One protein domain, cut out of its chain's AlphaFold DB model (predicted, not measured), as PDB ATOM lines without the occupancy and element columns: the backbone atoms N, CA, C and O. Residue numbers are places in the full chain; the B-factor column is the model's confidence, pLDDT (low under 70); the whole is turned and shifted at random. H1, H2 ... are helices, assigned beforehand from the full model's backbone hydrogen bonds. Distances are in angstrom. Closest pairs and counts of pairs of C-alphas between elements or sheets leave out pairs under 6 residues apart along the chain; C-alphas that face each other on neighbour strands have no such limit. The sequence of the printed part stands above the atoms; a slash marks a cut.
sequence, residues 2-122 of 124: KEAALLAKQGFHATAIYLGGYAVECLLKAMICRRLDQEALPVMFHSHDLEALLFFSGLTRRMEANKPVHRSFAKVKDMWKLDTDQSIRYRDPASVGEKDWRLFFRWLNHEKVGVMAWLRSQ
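This is residues 2 to 122 of the 124 residues of an uncharacterized protein of Phycisphaerae bacterium (UniProt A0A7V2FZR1). One long helix, H2, runs through the middle, and shorter helices pack round it: H1 folds back along its first part as a helical hairpin, H6 and then H7 run beside it the same way, H3 lies beside its later part, and H5 meets it at a steep tilt with its last residues, 76 to 80, with H4 at the corner where H5 begins. Two long links, residues 36 to 49 and 81 to 97, lie toward the outside. The printed part has 121 residues with seven named helices, H1 to H7 in chain order, and no named strand; its class is all helix, the packing part aligned and part crossed. It is compact, with a radius of gyration of the C-alphas of 14.2 A, and rounded, spanning 41 by 31 by 25 A.

H1, residues 2 to 9, begins at C-alpha 2 (133.416, 130.810, 80.174). H2, residues 13 to 35, is the longest helix at 33.3 A and ends at C-alpha 35 (138.297, 112.675, 99.235). H3 is residues 50 to 56, and H4 is residues 60 to 65. H5, residues 67 to 80, is 19.8 A long. H6, residues 98 to 109, is 16.0 A long. H7, residues 115 to 121, ends at C-alpha 121 (145.049, 125.365, 94.805).

H2 is the hub, touching five helices. H1 touches residues 13 to 20 of H2 alone, closest at the C-alphas of Ala 4 and Ala 16, 4.1 A, at a shallow tilt of 18 degrees, opposite ways. H3 touches residues 24 to 32 of H2 alone, closest at the C-alphas of Leu 28 and Leu 53, 5.9 A, at a shallow tilt of 5 degrees, the same way. H6 touches H2, closest at the C-alphas of His 13 and Trp 101, 5.7 A, at a shallow tilt of 16 degrees, the same way. H7 touches residues 23 to 28 of H2 alone, closest at the C-alphas of Val 24 and Met 116, 6.3 A, at a shallow tilt of 32 degrees, only just short of steep. H5 touches H2 with residues 76 to 80 alone, closest at the C-alphas of Gly 21 and Trp 80, 6.0 A, at a steep tilt of 58 degrees. H5 also touches H6, closest at the C-alphas of Ser 72 and Trp 107, 4.9 A. H4 and H5 only just touch, with 3 pairs of C-alphas within 8 A, and only at the corner. H6 and H7 touch only at the corner. H1 and H5 are apart. In H1 to H7 every O i to N i+4 pair is within hydrogen-bond range.

The C-alphas farthest apart, those of Asp 37 and Ala 94, are 42.5 A apart. The printed part has no cut. The links from H2 to H3 and from H5 to H6 are long, with 14 and 17 residues. The mean pLDDT of the printed part is 94.8, and no printed residue is under 70.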
ATOM      1  N   LYS A   2     133.387 130.130  81.476       93.12
ATOM      2  CA  LYS A   2     133.416 130.810  80.174       93.12
ATOM      3  C   LYS A   2     132.009 131.278  79.773       93.12
ATOM      4  O   LYS A   2     131.831 132.414  79.358       93.12
ATOM      5  N   GLU A   3     131.021 130.428  80.022       95.44
ATOM      6  CA  GLU A   3     129.591 130.633  79.779       95.44
ATOM      7  C   GLU A   3     129.042 131.771  80.646       95.44
ATOM      8  O   GLU A   3     128.441 132.705  80.130       95.44
ATOM      9  N   ALA A   4     129.329 131.747  81.954       95.44
ATOM     10  CA  ALA A   4     128.952 132.820  82.876       95.44
ATOM     11  C   ALA A   4     129.504 134.184  82.418       95.44
ATOM     12  O   ALA A   4     128.779 135.174  82.381       95.44
ATOM     13  N   ALA A   5     130.773 134.232  81.999       95.19
ATOM     14  CA  ALA A   5     131.380 135.457  81.485       95.19
ATOM     15  C   ALA A   5     130.760 135.922  80.156       95.19
ATOM     16  O   ALA A   5     130.604 137.125  79.953       95.19
ATOM     17  N   LEU A   6     130.398 134.998  79.260       97.38
ATOM     18  CA  LEU A   6     129.717 135.319  78.003       97.38
ATOM     19  C   LEU A   6     128.330 135.924  78.260       97.38
ATOM     20  O   LEU A   6     128.015 136.969  77.703       97.38
ATOM     21  N   LEU A   7     127.542 135.310  79.143       96.50
ATOM     22  CA  LEU A   7     126.212 135.796  79.516       96.50
ATOM     23  C   LEU A   7     126.264 137.192  80.133       96.50
ATOM     24  O   LEU A   7     125.487 138.063  79.753       96.50
ATOM     25  N   ALA A   8     127.226 137.441  81.022       96.88
ATOM     26  CA  ALA A   8     127.391 138.759  81.616       96.88
ATOM     27  C   ALA A   8     127.728 139.842  80.581       96.88
ATOM     28  O   ALA A   8     127.237 140.959  80.699       96.88
ATOM     29  N   LYS A   9     128.532 139.523  79.555       97.06
ATOM     30  CA  LYS A   9     128.824 140.455  78.450       97.06
ATOM     31  C   LYS A   9     127.582 140.808  77.627       97.06
ATOM     32  O   LYS A   9     127.556 141.871  77.025       97.06
ATOM     33  N   GLN A  10     126.583 139.930  77.616       97.12
ATOM     34  CA  GLN A  10     125.296 140.129  76.946       97.12
ATOM     35  C   GLN A  10     124.231 140.749  77.874       97.12
ATOM     36  O   GLN A  10     123.067 140.825  77.504       97.12
ATOM     37  N   GLY A  11     124.601 141.170  79.092       95.88
ATOM     38  CA  GLY A  11     123.683 141.780  80.062       95.88
ATOM     39  C   GLY A  11     122.919 140.790  80.950       95.88
ATOM     40  O   GLY A  11     122.200 141.209  81.853       95.88
ATOM     41  N   PHE A  12     123.100 139.476  80.777       95.94
ATOM     42  CA  PHE A  12     122.432 138.447  81.587       95.94
ATOM     43  C   PHE A  12     123.169 138.194  82.916       95.94
ATOM     44  O   PHE A  12     123.703 137.109  83.167       95.94
ATOM     45  N   HIS A  13     123.241 139.212  83.778       96.00
ATOM     46  CA  HIS A  13     124.050 139.183  85.003       96.00
ATOM     47  C   HIS A  13     123.530 138.208  86.067       96.00
ATOM     48  O   HIS A  13     124.335 137.488  86.660       96.00
ATOM     49  N   ALA A  14     122.210 138.118  86.271       94.69
ATOM     50  CA  ALA A  14     121.612 137.141  87.188       94.69
ATOM     51  C   ALA A  14     121.983 135.701  86.794       94.69
ATOM     52  O   ALA A  14     122.494 134.932  87.608       94.69
ATOM     53  N   THR A  15     121.829 135.359  85.511       95.00
ATOM     54  CA  THR A  15     122.191 134.038  84.979       95.00
ATOM     55  C   THR A  15     123.699 133.789  85.041       95.00
ATOM     56  O   THR A  15     124.135 132.676  85.331       95.00
ATOM     57  N   ALA A  16     124.519 134.818  84.823       96.88
ATOM     58  CA  ALA A  16     125.965 134.715  84.981       96.88
ATOM     59  C   ALA A  16     126.367 134.392  86.431       96.88
ATOM     60  O   ALA A  16     127.190 133.499  86.651       96.88
ATOM     61  N   ILE A  17     125.766 135.065  87.420       96.69
ATOM     62  CA  ILE A  17     125.964 134.774  88.849       96.69
ATOM     63  C   ILE A  17     125.500 133.351  89.166       96.69
ATOM     64  O   ILE A  17     126.238 132.592  89.793       96.69
ATOM     65  N   TYR A  18     124.328 132.961  88.666       95.69
ATOM     66  CA  TYR A  18     123.782 131.619  88.836       95.69
ATOM     67  C   TYR A  18     124.747 130.525  88.354       95.69
ATOM     68  O   TYR A  18     125.095 129.624  89.120       95.69
ATOM     69  N   LEU A  19     125.263 130.635  87.125       96.56
ATOM     70  CA  LEU A  19     126.248 129.684  86.597       96.56
ATOM     71  C   LEU A  19     127.604 129.768  87.312       96.56
ATOM     72  O   LEU A  19     128.314 128.766  87.419       96.56
ATOM     73  N   GLY A  20     127.993 130.951  87.788       96.88
ATOM     74  CA  GLY A  20     129.231 131.128  88.540       96.88
ATOM     75  C   GLY A  20     129.196 130.434  89.905       96.88
ATOM     76  O   GLY A  20     130.180 129.800  90.280       96.88
ATOM     77  N   GLY A  21     128.070 130.480  90.621       96.56
ATOM     78  CA  GLY A  21     127.928 129.745  91.880       96.56
ATOM     79  C   GLY A  21     127.901 128.229  91.680       96.56
ATOM     80  O   GLY A  21     128.572 127.514  92.422       96.56
ATOM     81  N   TYR A  22     127.296 127.737  90.591       96.62
ATOM     82  CA  TYR A  22     127.412 126.319  90.229       96.62
ATOM     83  C   TYR A  22     128.849 125.875  89.982       96.62
ATOM     84  O   TYR A  22     129.207 124.749  90.308       96.62
ATOM     85  N   ALA A  23     129.706 126.742  89.440       97.12
ATOM     86  CA  ALA A  23     131.115 126.396  89.287       97.12
ATOM     87  C   ALA A  23     131.796 126.138  90.647       97.12
ATOM     88  O   ALA A  23     132.661 125.266  90.729       97.12
ATOM     89  N   VAL A  24     131.404 126.856  91.706       97.62
ATOM     90  CA  VAL A  24     131.878 126.601  93.079       97.62
ATOM     91  C   VAL A  24     131.306 125.294  93.614       97.62
ATOM     92  O   VAL A  24     132.066 124.469  94.115       97.62
ATOM     93  N   GLU A  25     129.998 125.083  93.459       97.62
ATOM     94  CA  GLU A  25     129.322 123.851  93.873       97.62
ATOM     95  C   GLU A  25     129.975 122.610  93.243       97.62
ATOM     96  O   GLU A  25     130.357 121.680  93.954       97.62
ATOM     97  N   CYS A  26     130.183 122.621  91.923       97.12
ATOM     98  CA  CYS A  26     130.819 121.526  91.195       97.12
ATOM     99  C   CYS A  26     132.248 121.261  91.677       97.12
ATOM    100  O   CYS A  26     132.646 120.104  91.784       97.12
ATOM    101  N   LEU A  27     133.023 122.306  91.990       97.31
ATOM    102  CA  LEU A  27     134.370 122.134  92.538       97.31
ATOM    103  C   LEU A  27     134.330 121.464  93.913       97.31
ATOM    104  O   LEU A  27     135.080 120.519  94.134       97.31
ATOM    105  N   LEU A  28     133.448 121.906  94.811       98.12
ATOM    106  CA  LEU A  28     133.299 121.293  96.134       98.12
ATOM    107  C   LEU A  28     132.835 119.835  96.029       98.12
ATOM    108  O   LEU A  28     133.404 118.963  96.679       98.12
ATOM    109  N   LYS A  29     131.864 119.546  95.159       98.12
ATOM    110  CA  LYS A  29     131.388 118.179  94.898       98.12
ATOM    111  C   LYS A  29     132.495 117.287  94.336       98.12
ATOM    112  O   LYS A  29     132.695 116.186  94.838       98.12
ATOM    113  N   ALA A  30     133.281 117.776  93.378       97.06
ATOM    114  CA  ALA A  30     134.431 117.041  92.849       97.06
ATOM    115  C   ALA A  30     135.498 116.768  93.925       97.06
ATOM    116  O   ALA A  30     136.118 115.705  93.939       97.06
ATOM    117  N   MET A  31     135.704 117.708  94.848       97.12
ATOM    118  CA  MET A  31     136.603 117.530  95.986       97.12
ATOM    119  C   MET A  31     136.098 116.487  96.984       97.12
ATOM    120  O   MET A  31     136.901 115.708  97.489       97.12
ATOM    121  N   ILE A  32     134.788 116.444  97.240       97.69
ATOM    122  CA  ILE A  32     134.159 115.393  98.049       97.69
ATOM    123  C   ILE A  32     134.379 114.028  97.391       97.69
ATOM    124  O   ILE A  32     134.870 113.121  98.058       97.69
ATOM    125  N   CYS A  33     134.098 113.895  96.088       97.38
ATOM    126  CA  CYS A  33     134.338 112.653  95.346       97.38
ATOM    127  C   CYS A  33     135.791 112.186  95.473       97.38
ATOM    128  O   CYS A  33     136.033 111.043  95.848       97.38
ATOM    129  N   ARG A  34     136.761 113.088  95.256       95.56
ATOM    130  CA  ARG A  34     138.190 112.768  95.395       95.56
ATOM    131  C   ARG A  34     138.548 112.314  96.808       95.56
ATOM    132  O   ARG A  34     139.294 111.361  96.972       95.56
ATOM    133  N   ARG A  35     138.024 112.995  97.829       94.88
ATOM    134  CA  ARG A  35     138.297 112.675  99.235       94.88
ATOM    135  C   ARG A  35     137.751 111.306  99.642       94.88
ATOM    136  O   ARG A  35     138.349 110.650 100.487       94.88
ATOM    137  N   LEU A  36     136.598 110.928  99.101       95.62
ATOM    138  CA  LEU A  36     135.916 109.670  99.411       95.62
ATOM    139  C   LEU A  36     136.302 108.526  98.466       95.62
ATOM    140  O   LEU A  36     135.747 107.438  98.601       95.62
ATOM    141  N   ASP A  37     137.203 108.785  97.515       96.06
ATOM    142  CA  ASP A  37     137.580 107.855  96.448       96.06
ATOM    143  C   ASP A  37     136.352 107.285  95.713       96.06
ATOM    144  O   ASP A  37     136.163 106.079  95.579       96.06
ATOM    145  N   GLN A  38     135.439 108.177  95.317       96.88
ATOM    146  CA  GLN A  38     134.212 107.831  94.597       96.88
ATOM    147  C   GLN A  38     134.248 108.405  93.182       96.88
ATOM    148  O   GLN A  38     134.507 109.595  92.994       96.88
ATOM    149  N   GLU A  39     133.910 107.587  92.187       94.69
ATOM    150  CA  GLU A  39     133.787 108.041  90.793       94.69
ATOM    151  C   GLU A  39     132.563 108.945  90.581       94.69
ATOM    152  O   GLU A  39     132.601 109.891  89.792       94.69
ATOM    153  N   ALA A  40     131.480 108.685  91.316       95.81
ATOM    154  CA  ALA A  40     130.233 109.437  91.256       95.81
ATOM    155  C   ALA A  40     129.918 110.088  92.603       95.81
ATOM    156  O   ALA A  40     130.266 109.565  93.657       95.81
ATOM    157  N   LEU A  41     129.224 111.230  92.572       96.88
ATOM    158  CA  LEU A  41     128.825 111.933  93.786       96.88
ATOM    159  C   LEU A  41     127.735 111.143  94.532       96.88
ATOM    160  O   LEU A  41     126.639 110.984  93.981       96.88
ATOM    161  N   PRO A  42     127.973 110.714  95.787       96.12
ATOM    162  CA  PRO A  42     126.947 110.061  96.593       96.12
ATOM    163  C   PRO A  42     125.692 110.925  96.755       96.12
ATOM    164  O   PRO A  42     125.791 112.140  96.936       96.12
ATOM    165  N   VAL A  43     124.514 110.290  96.751       95.56
ATOM    166  CA  VAL A  43     123.194 110.959  96.798       95.56
ATOM    167  C   VAL A  43     123.073 111.945  97.963       95.56
ATOM    168  O   VAL A  43     122.521 113.027  97.801       95.56
ATOM    169  N   MET A  44     123.657 111.630  99.122       94.56
ATOM    170  CA  MET A  44     123.637 112.514 100.296       94.56
ATOM    171  C   MET A  44     124.293 113.890 100.068       94.56
ATOM    172  O   MET A  44     124.029 114.823 100.819       94.56
ATOM    173  N   PHE A  45     125.127 114.039  99.033       96.31
ATOM    174  CA  PHE A  45     125.756 115.308  98.660       96.31
ATOM    175  C   PHE A  45     125.073 115.989  97.468       96.31
ATOM    176  O   PHE A  45     125.594 116.973  96.943       96.31
ATOM    177  N   HIS A  46     123.897 115.519  97.034       94.06
ATOM    178  CA  HIS A  46     123.076 116.162  95.997       94.06
ATOM    179  C   HIS A  46     122.322 117.375  96.571       94.06
ATOM    180  O   HIS A  46     121.118 117.520  96.415       94.06
ATOM    181  N   SER A  47     123.057 118.253  97.253       93.12
ATOM    182  CA  SER A  47     122.580 119.507  97.839       93.12
ATOM    183  C   SER A  47     123.181 120.709  97.101       93.12
ATOM    184  O   SER A  47     124.189 120.572  96.396       93.12
ATOM    185  N   HIS A  48     122.558 121.874  97.268       93.75
ATOM    186  CA  HIS A  48     123.043 123.178  96.808       93.75
ATOM    187  C   HIS A  48     123.683 124.007  97.937       93.75
ATOM    188  O   HIS A  48     124.188 125.107  97.702       93.75
ATOM    189  N   ASP A  49     123.702 123.481  99.164       94.38
ATOM    190  CA  ASP A  49     124.280 124.160 100.319       94.38
ATOM    191  C   ASP A  49     125.814 124.162 100.248       94.38
ATOM    192  O   ASP A  49     126.490 123.181 100.571       94.38
ATOM    193  N   LEU A  50     126.378 125.301  99.837       96.19
ATOM    194  CA  LEU A  50     127.825 125.480  99.731       96.19
ATOM    195  C   LEU A  50     128.554 125.290 101.066       96.19
ATOM    196  O   LEU A  50     129.707 124.862 101.058       96.19
ATOM    197  N   GLU A  51     127.933 125.615 102.200       96.06
ATOM    198  CA  GLU A  51     128.555 125.496 103.521       96.06
ATOM    199  C   GLU A  51     128.644 124.032 103.950       96.06
ATOM    200  O   GLU A  51     129.721 123.572 104.342       96.06
ATOM    201  N   ALA A  52     127.566 123.269 103.757       96.31
ATOM    202  CA  ALA A  52     127.586 121.822 103.946       96.31
ATOM    203  C   ALA A  52     128.606 121.148 103.011       96.31
ATOM    204  O   ALA A  52     129.420 120.336 103.451       96.31
ATOM    205  N   LEU A  53     128.633 121.522 101.727       97.75
ATOM    206  CA  LEU A  53     129.600 120.979 100.768       97.75
ATOM    207  C   LEU A  53     131.052 121.335 101.139       97.75
ATOM    208  O   LEU A  53     131.944 120.492 101.020       97.75
ATOM    209  N   LEU A  54     131.307 122.548 101.640       97.94
ATOM    210  CA  LEU A  54     132.622 122.935 102.156       97.94
ATOM    211  C   LEU A  54     133.029 122.066 103.353       97.94
ATOM    212  O   LEU A  54     134.166 121.588 103.400       97.94
ATOM    213  N   PHE A  55     132.099 121.815 104.275       97.56
ATOM    214  CA  PHE A  55     132.313 120.926 105.412       97.56
ATOM    215  C   PHE A  55     132.685 119.511 104.973       97.56
ATOM    216  O   PHE A  55     133.746 119.008 105.352       97.56
ATOM    217  N   PHE A  56     131.892 118.901 104.093       97.00
ATOM    218  CA  PHE A  56     132.148 117.542 103.613       97.00
ATOM    219  C   PHE A  56     133.403 117.423 102.742       97.00
ATOM    220  O   PHE A  56     134.047 116.374 102.735       97.00
ATOM    221  N   SER A  57     133.827 118.502 102.074       96.94
ATOM    222  CA  SER A  57     135.112 118.529 101.359       96.94
ATOM    223  C   SER A  57     136.331 118.474 102.297       96.94
ATOM    224  O   SER A  57     137.454 118.240 101.850       96.94
ATOM    225  N   GLY A  58     136.139 118.686 103.605       96.62
ATOM    226  CA  GLY A  58     137.212 118.730 104.602       96.62
ATOM    227  C   GLY A  58     138.024 120.030 104.582       96.62
ATOM    228  O   GLY A  58     139.103 120.094 105.175       96.62
ATOM    229  N   LEU A  59     137.533 121.071 103.903       97.56
ATOM    230  CA  LEU A  59     138.254 122.327 103.697       97.56
ATOM    231  C   LEU A  59     137.848 123.459 104.648       97.56
ATOM    232  O   LEU A  59     138.539 124.477 104.660       97.56
ATOM    233  N   THR A  60     136.803 123.294 105.467       97.94
ATOM    234  CA  THR A  60     136.277 124.346 106.364       97.94
ATOM    235  C   THR A  60     137.369 125.036 107.172       97.94
ATOM    236  O   THR A  60     137.598 126.228 106.988       97.94
ATOM    237  N   ARG A  61     138.146 124.283 107.964       97.62
ATOM    238  CA  ARG A  61     139.210 124.863 108.807       97.62
ATOM    239  C   ARG A  61     140.282 125.600 107.997       97.62
ATOM    240  O   ARG A  61     140.797 126.628 108.429       97.62
ATOM    241  N   ARG A  62     140.631 125.086 106.809       97.19
ATOM    242  CA  ARG A  62     141.620 125.726 105.924       97.19
ATOM    243  C   ARG A  62     141.076 127.030 105.343       97.19
ATOM    244  O   ARG A  62     141.824 128.001 105.233       97.19
ATOM    245  N   MET A  63     139.794 127.061 104.981       97.62
ATOM    246  CA  MET A  63     139.145 128.271 104.488       97.62
ATOM    247  C   MET A  63     139.024 129.317 105.599       97.62
ATOM    248  O   MET A  63     139.406 130.460 105.380       97.62
ATOM    249  N   GLU A  64     138.583 128.927 106.796       97.38
ATOM    250  CA  GLU A  64     138.464 129.809 107.966       97.38
ATOM    251  C   GLU A  64     139.799 130.471 108.337       97.38
ATOM    252  O   GLU A  64     139.838 131.667 108.641       97.38
ATOM    253  N   ALA A  65     140.905 129.722 108.246       97.75
ATOM    254  CA  ALA A  65     142.251 130.251 108.453       97.75
ATOM    255  C   ALA A  65     142.647 131.302 107.395       97.75
ATOM    256  O   ALA A  65     143.379 132.249 107.694       97.75
ATOM    257  N   ASN A  66     142.128 131.198 106.167       97.69
ATOM    258  CA  ASN A  66     142.320 132.186 105.107       97.69
ATOM    259  C   ASN A  66     141.191 133.235 105.121       97.69
ATOM    260  O   ASN A  66     140.285 133.230 104.285       97.69
ATOM    261  N   LYS A  67     141.268 134.184 106.068       97.38
ATOM    262  CA  LYS A  67     140.243 135.232 106.269       97.38
ATOM    263  C   LYS A  67     139.806 135.956 104.980       97.38
ATOM    264  O   LYS A  67     138.607 136.197 104.837       97.38
ATOM    265  N   PRO A  68     140.706 136.346 104.051       97.75
ATOM    266  CA  PRO A  68     140.290 136.953 102.787       97.75
ATOM    267  C   PRO A  68     139.377 136.058 101.943       97.75
ATOM    268  O   PRO A  68     138.319 136.521 101.521       97.75
ATOM    269  N   VAL A  69     139.749 134.790 101.745       98.25
ATOM    270  CA  VAL A  69     138.944 133.830 100.975       98.25
ATOM    271  C   VAL A  69     137.640 133.518 101.696       98.25
ATOM    272  O   VAL A  69     136.590 133.524 101.062       98.25
ATOM    273  N   HIS A  70     137.675 133.329 103.018       98.31
ATOM    274  CA  HIS A  70     136.473 133.084 103.815       98.31
ATOM    275  C   HIS A  70     135.445 134.219 103.665       98.31
ATOM    276  O   HIS A  70     134.261 133.964 103.449       98.31
ATOM    277  N   ARG A  71     135.887 135.485 103.679       98.31
ATOM    278  CA  ARG A  71     134.993 136.624 103.416       98.31
ATOM    279  C   ARG A  71     134.394 136.581 102.012       98.31
ATOM    280  O   ARG A  71     133.204 136.845 101.861       98.31
ATOM    281  N   SER A  72     135.190 136.261 100.992       98.38
ATOM    282  CA  SER A  72     134.679 136.102  99.626       98.38
ATOM    283  C   SER A  72     133.690 134.943  99.516       98.38
ATOM    284  O   SER A  72     132.660 135.102  98.868       98.38
ATOM    285  N   PHE A  73     133.932 133.832 100.210       98.31
ATOM    286  CA  PHE A  73     133.012 132.700 100.274       98.31
ATOM    287  C   PHE A  73     131.671 133.077 100.908       98.31
ATOM    288  O   PHE A  73     130.627 132.807 100.321       98.31
ATOM    289  N   ALA A  74     131.687 133.789 102.039       97.75
ATOM    290  CA  ALA A  74     130.465 134.271 102.678       97.75
ATOM    291  C   ALA A  74     129.633 135.163 101.737       97.75
ATOM    292  O   ALA A  74     128.412 135.034 101.680       97.75
ATOM    293  N   LYS A  75     130.291 136.028 100.953       97.75
ATOM    294  CA  LYS A  75     129.627 136.884  99.959       97.75
ATOM    295  C   LYS A  75     129.075 136.106  98.764       97.75
ATOM    296  O   LYS A  75     127.975 136.406  98.309       97.75
ATOM    297  N   VAL A  76     129.800 135.095  98.285       97.19
ATOM    298  CA  VAL A  76     129.316 134.184  97.236       97.19
ATOM    299  C   VAL A  76     128.071 133.442  97.711       97.19
ATOM    300  O   VAL A  76     127.068 133.456  97.005       97.19
ATOM    301  N   LYS A  77     128.108 132.861  98.918       94.94
ATOM    302  CA  LYS A  77     126.973 132.147  99.514       94.94
ATOM    303  C   LYS A  77     125.742 133.042  99.620       94.94
ATOM    304  O   LYS A  77     124.665 132.644  99.198       94.94
ATOM    305  N   ASP A  78     125.906 134.251 100.154       93.31
ATOM    306  CA  ASP A  78     124.796 135.183 100.367       93.31
ATOM    307  C   ASP A  78     124.148 135.659  99.057       93.31
ATOM    308  O   ASP A  78     122.925 135.757  98.970       93.31
ATOM    309  N   MET A  79     124.953 135.900  98.017       93.62
ATOM    310  CA  MET A  79     124.450 136.334  96.713       93.62
ATOM    311  C   MET A  79     123.834 135.191  95.892       93.62
ATOM    312  O   MET A  79     122.893 135.428  95.138       93.62
ATOM    313  N   TRP A  80     124.360 133.969  96.011       94.25
ATOM    314  CA  TRP A  80     123.971 132.834  95.167       94.25
ATOM    315  C   TRP A  80     122.871 131.941  95.754       94.25
ATOM    316  O   TRP A  80     122.463 131.010  95.068       94.25
ATOM    317  N   LYS A  81     122.393 132.202  96.983       86.62
ATOM    318  CA  LYS A  81     121.320 131.448  97.671       86.62
ATOM    319  C   LYS A  81     120.330 130.819  96.681       86.62
ATOM    320  O   LYS A  81     119.795 131.530  95.834       86.62
ATOM    321  N   LEU A  82     120.110 129.504  96.775       84.81
ATOM    322  CA  LEU A  82     119.218 128.771  95.866       84.81
ATOM    323  C   LEU A  82     117.922 128.300  96.525       84.81
ATOM    324  O   LEU A  82     116.889 128.316  95.857       84.81
ATOM    325  N   ASP A  83     117.967 127.972  97.815       77.44
ATOM    326  CA  ASP A  83     116.879 127.304  98.544       77.44
ATOM    327  C   ASP A  83     116.042 128.273  99.400       77.44
ATOM    328  O   ASP A  83     115.454 127.905 100.412       77.44
ATOM    329  N   THR A  84     116.014 129.548  99.010       77.44
ATOM    330  CA  THR A  84     115.282 130.614  99.710       77.44
ATOM    331  C   THR A  84     114.375 131.365  98.742       77.44
ATOM    332  O   THR A  84     114.649 131.400  97.544       77.44
ATOM    333  N   ASP A  85     113.372 132.071  99.258       75.38
ATOM    334  CA  ASP A  85     112.599 133.096  98.531       75.38
ATOM    335  C   ASP A  85     113.495 134.127  97.811       75.38
ATOM    336  O   ASP A  85     113.190 134.628  96.733       75.38
ATOM    337  N   GLN A  86     114.672 134.364  98.376       76.25
ATOM    338  CA  GLN A  86     115.743 135.188  97.847       76.25
ATOM    339  C   GLN A  86     116.590 134.508  96.760       76.25
ATOM    340  O   GLN A  86     117.698 134.978  96.493       76.25
ATOM    341  N   SER A  87     116.114 133.425  96.144       84.12
ATOM    342  CA  SER A  87     116.890 132.654  95.176       84.12
ATOM    343  C   SER A  87     117.313 133.493  93.974       84.12
ATOM    344  O   SER A  87     116.472 134.142  93.350       84.12
ATOM    345  N   ILE A  88     118.583 133.418  93.565       87.50
ATOM    346  CA  ILE A  88     119.048 134.086  92.333       87.50
ATOM    347  C   ILE A  88     118.295 133.593  91.079       87.50
ATOM    348  O   ILE A  88     118.295 134.274  90.059       87.50
ATOM    349  N   ARG A  89     117.629 132.428  91.158       84.06
ATOM    350  CA  ARG A  89     116.764 131.883  90.097       84.06
ATOM    351  C   ARG A  89     115.454 132.651  89.921       84.06
ATOM    352  O   ARG A  89     114.930 132.679  88.814       84.06
ATOM    353  N   TYR A  90     114.912 133.196  91.009       85.06
ATOM    354  CA  TYR A  90     113.553 133.749  91.055       85.06
ATOM    355  C   TYR A  90     113.514 135.246  91.353       85.06
ATOM    356  O   TYR A  90     112.475 135.875  91.163       85.06
ATOM    357  N   ARG A  91     114.632 135.834  91.795       83.44
ATOM    358  CA  ARG A  91     114.776 137.290  91.848       83.44
ATOM    359  C   ARG A  91     114.560 137.882  90.462       83.44
ATOM    360  O   ARG A  91     114.992 137.303  89.467       83.44
ATOM    361  N   ASP A  92     113.951 139.064  90.426       86.25
ATOM    362  CA  ASP A  92     113.832 139.849  89.201       86.25
ATOM    363  C   ASP A  92     115.227 140.008  88.563       86.25
ATOM    364  O   ASP A  92     116.111 140.606  89.192       86.25
ATOM    365  N   PRO A  93     115.466 139.489  87.345       84.88
ATOM    366  CA  PRO A  93     116.759 139.611  86.685       84.88
ATOM    367  C   PRO A  93     117.223 141.064  86.525       84.88
ATOM    368  O   PRO A  93     118.429 141.309  86.546       84.88
ATOM    369  N   ALA A  94     116.297 142.026  86.423       86.50
ATOM    370  CA  ALA A  94     116.616 143.451  86.335       86.50
ATOM    371  C   ALA A  94     117.191 144.022  87.643       86.50
ATOM    372  O   ALA A  94     117.884 145.037  87.619       86.50
ATOM    373  N   SER A  95     116.962 143.352  88.780       89.62
ATOM    374  CA  SER A  95     117.535 143.731  90.079       89.62
ATOM    375  C   SER A  95     119.022 143.386  90.222       89.62
ATOM    376  O   SER A  95     119.657 143.815  91.186       89.62
ATOM    377  N   VAL A  96     119.588 142.625  89.277       92.88
ATOM    378  CA  VAL A  96     120.984 142.181  89.294       92.88
ATOM    379  C   VAL A  96     121.738 142.829  88.141       92.88
ATOM    380  O   VAL A  96     121.541 142.500  86.972       92.88
ATOM    381  N   GLY A  97     122.641 143.746  88.472       95.44
ATOM    382  CA  GLY A  97     123.362 144.544  87.492       95.44
ATOM    383  C   GLY A  97     124.792 144.078  87.229       95.44
ATOM    384  O   GLY A  97     125.353 143.186  87.869       95.44
ATOM    385  N   GLU A  98     125.448 144.784  86.310       96.88
ATOM    386  CA  GLU A  98     126.858 144.574  85.975       96.88
ATOM    387  C   GLU A  98     127.780 144.740  87.200       96.88
ATOM    388  O   GLU A  98     128.820 144.088  87.317       96.88
ATOM    389  N   LYS A  99     127.418 145.632  88.134       97.31
ATOM    390  CA  LYS A  99     128.157 145.826  89.392       97.31
ATOM    391  C   LYS A  99     128.133 144.563  90.256       97.31
ATOM    392  O   LYS A  99     129.195 144.165  90.736       97.31
ATOM    393  N   ASP A 100     126.979 143.914  90.388       96.44
ATOM    394  CA  ASP A 100     126.830 142.673  91.153       96.44
ATOM    395  C   ASP A 100     127.650 141.550  90.527       96.44
ATOM    396  O   ASP A 100     128.449 140.909  91.212       96.44
ATOM    397  N   TRP A 101     127.559 141.391  89.201       96.69
ATOM    398  CA  TRP A 101     128.395 140.437  88.475       96.69
ATOM    399  C   TRP A 101     129.891 140.703  88.681       96.69
ATOM    400  O   TRP A 101     130.638 139.769  88.957       96.69
ATOM    401  N   ARG A 102     130.358 141.955  88.578       97.56
ATOM    402  CA  ARG A 102     131.783 142.283  88.773       97.56
ATOM    403  C   ARG A 102     132.269 141.935  90.177       97.56
ATOM    404  O   ARG A 102     133.368 141.394  90.323       97.56
ATOM    405  N   LEU A 103     131.464 142.220  91.201       97.69
ATOM    406  CA  LEU A 103     131.770 141.844  92.581       97.69
ATOM    407  C   LEU A 103     131.826 140.322  92.734       97.69
ATOM    408  O   LEU A 103     132.831 139.796  93.218       97.69
ATOM    409  N   PHE A 104     130.803 139.621  92.249       97.75
ATOM    410  CA  PHE A 104     130.725 138.166  92.298       97.75
ATOM    411  C   PHE A 104     131.895 137.504  91.564       97.75
ATOM    412  O   PHE A 104     132.607 136.672  92.124       97.75
ATOM    413  N   PHE A 105     132.179 137.943  90.338       97.75
ATOM    414  CA  PHE A 105     133.284 137.447  89.525       97.75
ATOM    415  C   PHE A 105     134.636 137.632  90.220       97.75
ATOM    416  O   PHE A 105     135.468 136.719  90.186       97.75
ATOM    417  N   ARG A 106     134.846 138.773  90.893       97.38
ATOM    418  CA  ARG A 106     136.039 139.020  91.711       97.38
ATOM    419  C   ARG A 106     136.113 138.056  92.895       97.38
ATOM    420  O   ARG A 106     137.176 137.479  93.115       97.38
ATOM    421  N   TRP A 107     135.022 137.859  93.637       98.38
ATOM    422  CA  TRP A 107     134.988 136.909  94.757       98.38
ATOM    423  C   TRP A 107     135.235 135.465  94.324       98.38
ATOM    424  O   TRP A 107     135.706 134.672  95.130       98.38
ATOM    425  N   LEU A 108     134.977 135.119  93.062       97.88
ATOM    426  CA  LEU A 108     135.301 133.804  92.519       97.88
ATOM    427  C   LEU A 108     136.751 133.695  92.032       97.88
ATOM    428  O   LEU A 108     137.437 132.735  92.381       97.88
ATOM    429  N   ASN A 109     137.226 134.653  91.232       96.56
ATOM    430  CA  ASN A 109     138.413 134.458  90.386       96.56
ATOM    431  C   ASN A 109     139.642 135.276  90.787       96.56
ATOM    432  O   ASN A 109     140.702 135.075  90.200       96.56
ATOM    433  N   HIS A 110     139.533 136.200  91.744       96.62
ATOM    434  CA  HIS A 110     140.691 136.993  92.149       96.62
ATOM    435  C   HIS A 110     141.813 136.088  92.678       96.62
ATOM    436  O   HIS A 110     141.585 135.272  93.562       96.62
ATOM    437  N   GLU A 111     143.044 136.282  92.217       93.50
ATOM    438  CA  GLU A 111     144.172 135.382  92.502       93.50
ATOM    439  C   GLU A 111     144.388 135.116  94.004       93.50
ATOM    440  O   GLU A 111     144.507 133.974  94.432       93.50
ATOM    441  N   LYS A 112     144.370 136.177  94.826       91.44
ATOM    442  CA  LYS A 112     144.651 136.083  96.274       91.44
ATOM    443  C   LYS A 112     143.445 135.831  97.183       91.44
ATOM    444  O   LYS A 112     143.630 135.445  98.331       91.44
ATOM    445  N   VAL A 113     142.228 136.133  96.725       95.25
ATOM    446  CA  VAL A 113     141.021 136.129  97.587       95.25
ATOM    447  C   VAL A 113     139.844 135.379  96.969       95.25
ATOM    448  O   VAL A 113     138.808 135.232  97.604       95.25
ATOM    449  N   GLY A 114     139.988 134.920  95.729       97.50
ATOM    450  CA  GLY A 114     138.943 134.273  94.962       97.50
ATOM    451  C   GLY A 114     138.704 132.851  95.444       97.50
ATOM    452  O   GLY A 114     139.638 132.059  95.550       97.50
ATOM    453  N   VAL A 115     137.441 132.514  95.688       98.31
ATOM    454  CA  VAL A 115     137.014 131.194  96.163       98.31
ATOM    455  C   VAL A 115     137.452 130.099  95.198       98.31
ATOM    456  O   VAL A 115     138.049 129.116  95.620       98.31
ATOM    457  N   MET A 116     137.221 130.265  93.895       97.56
ATOM    458  CA  MET A 116     137.598 129.249  92.913       97.56
ATOM    459  C   MET A 116     139.109 129.144  92.735       97.56
ATOM    460  O   MET A 116     139.623 128.037  92.579       97.56
ATOM    461  N   ALA A 117     139.818 130.278  92.746       96.12
ATOM    462  CA  ALA A 117     141.279 130.289  92.691       96.12
ATOM    463  C   ALA A 117     141.862 129.515  93.884       96.12
ATOM    464  O   ALA A 117     142.690 128.622  93.708       96.12
ATOM    465  N   TRP A 118     141.341 129.781  95.084       98.00
ATOM    466  CA  TRP A 118     141.743 129.089  96.300       98.00
ATOM    467  C   TRP A 118     141.387 127.602  96.277       98.00
ATOM    468  O   TRP A 118     142.265 126.783  96.548       98.00
ATOM    469  N   LEU A 119     140.157 127.235  95.898       97.56
ATOM    470  CA  LEU A 119     139.725 125.837  95.792       97.56
ATOM    471  C   LEU A 119     140.654 125.049  94.858       97.56
ATOM    472  O   LEU A 119     141.181 124.009  95.236       97.56
ATOM    473  N   ARG A 120     140.958 125.577  93.669       95.56
ATOM    474  CA  ARG A 120     141.854 124.908  92.708       95.56
ATOM    475  C   ARG A 120     143.280 124.703  93.223       95.56
ATOM    476  O   ARG A 120     143.956 123.802  92.745       95.56
ATOM    477  N   SER A 121     143.729 125.515  94.180       95.44
ATOM    478  CA  SER A 121     145.049 125.365  94.805       95.44
ATOM    479  C   SER A 121     145.093 124.317  95.925       95.44
ATOM    480  O   SER A 121     146.178 123.974  96.396       95.44
ATOM    481  N   GLN A 122     143.941 123.802  96.371       94.56
ATOM    482  CA  GLN A 122     143.899 122.832  97.461       94.56
ATOM    483  C   GLN A 122     144.378 121.460  96.990       94.56
ATOM    484  O   GLN A 122     143.835 120.879  96.049       94.56
TER     485      GLN A 122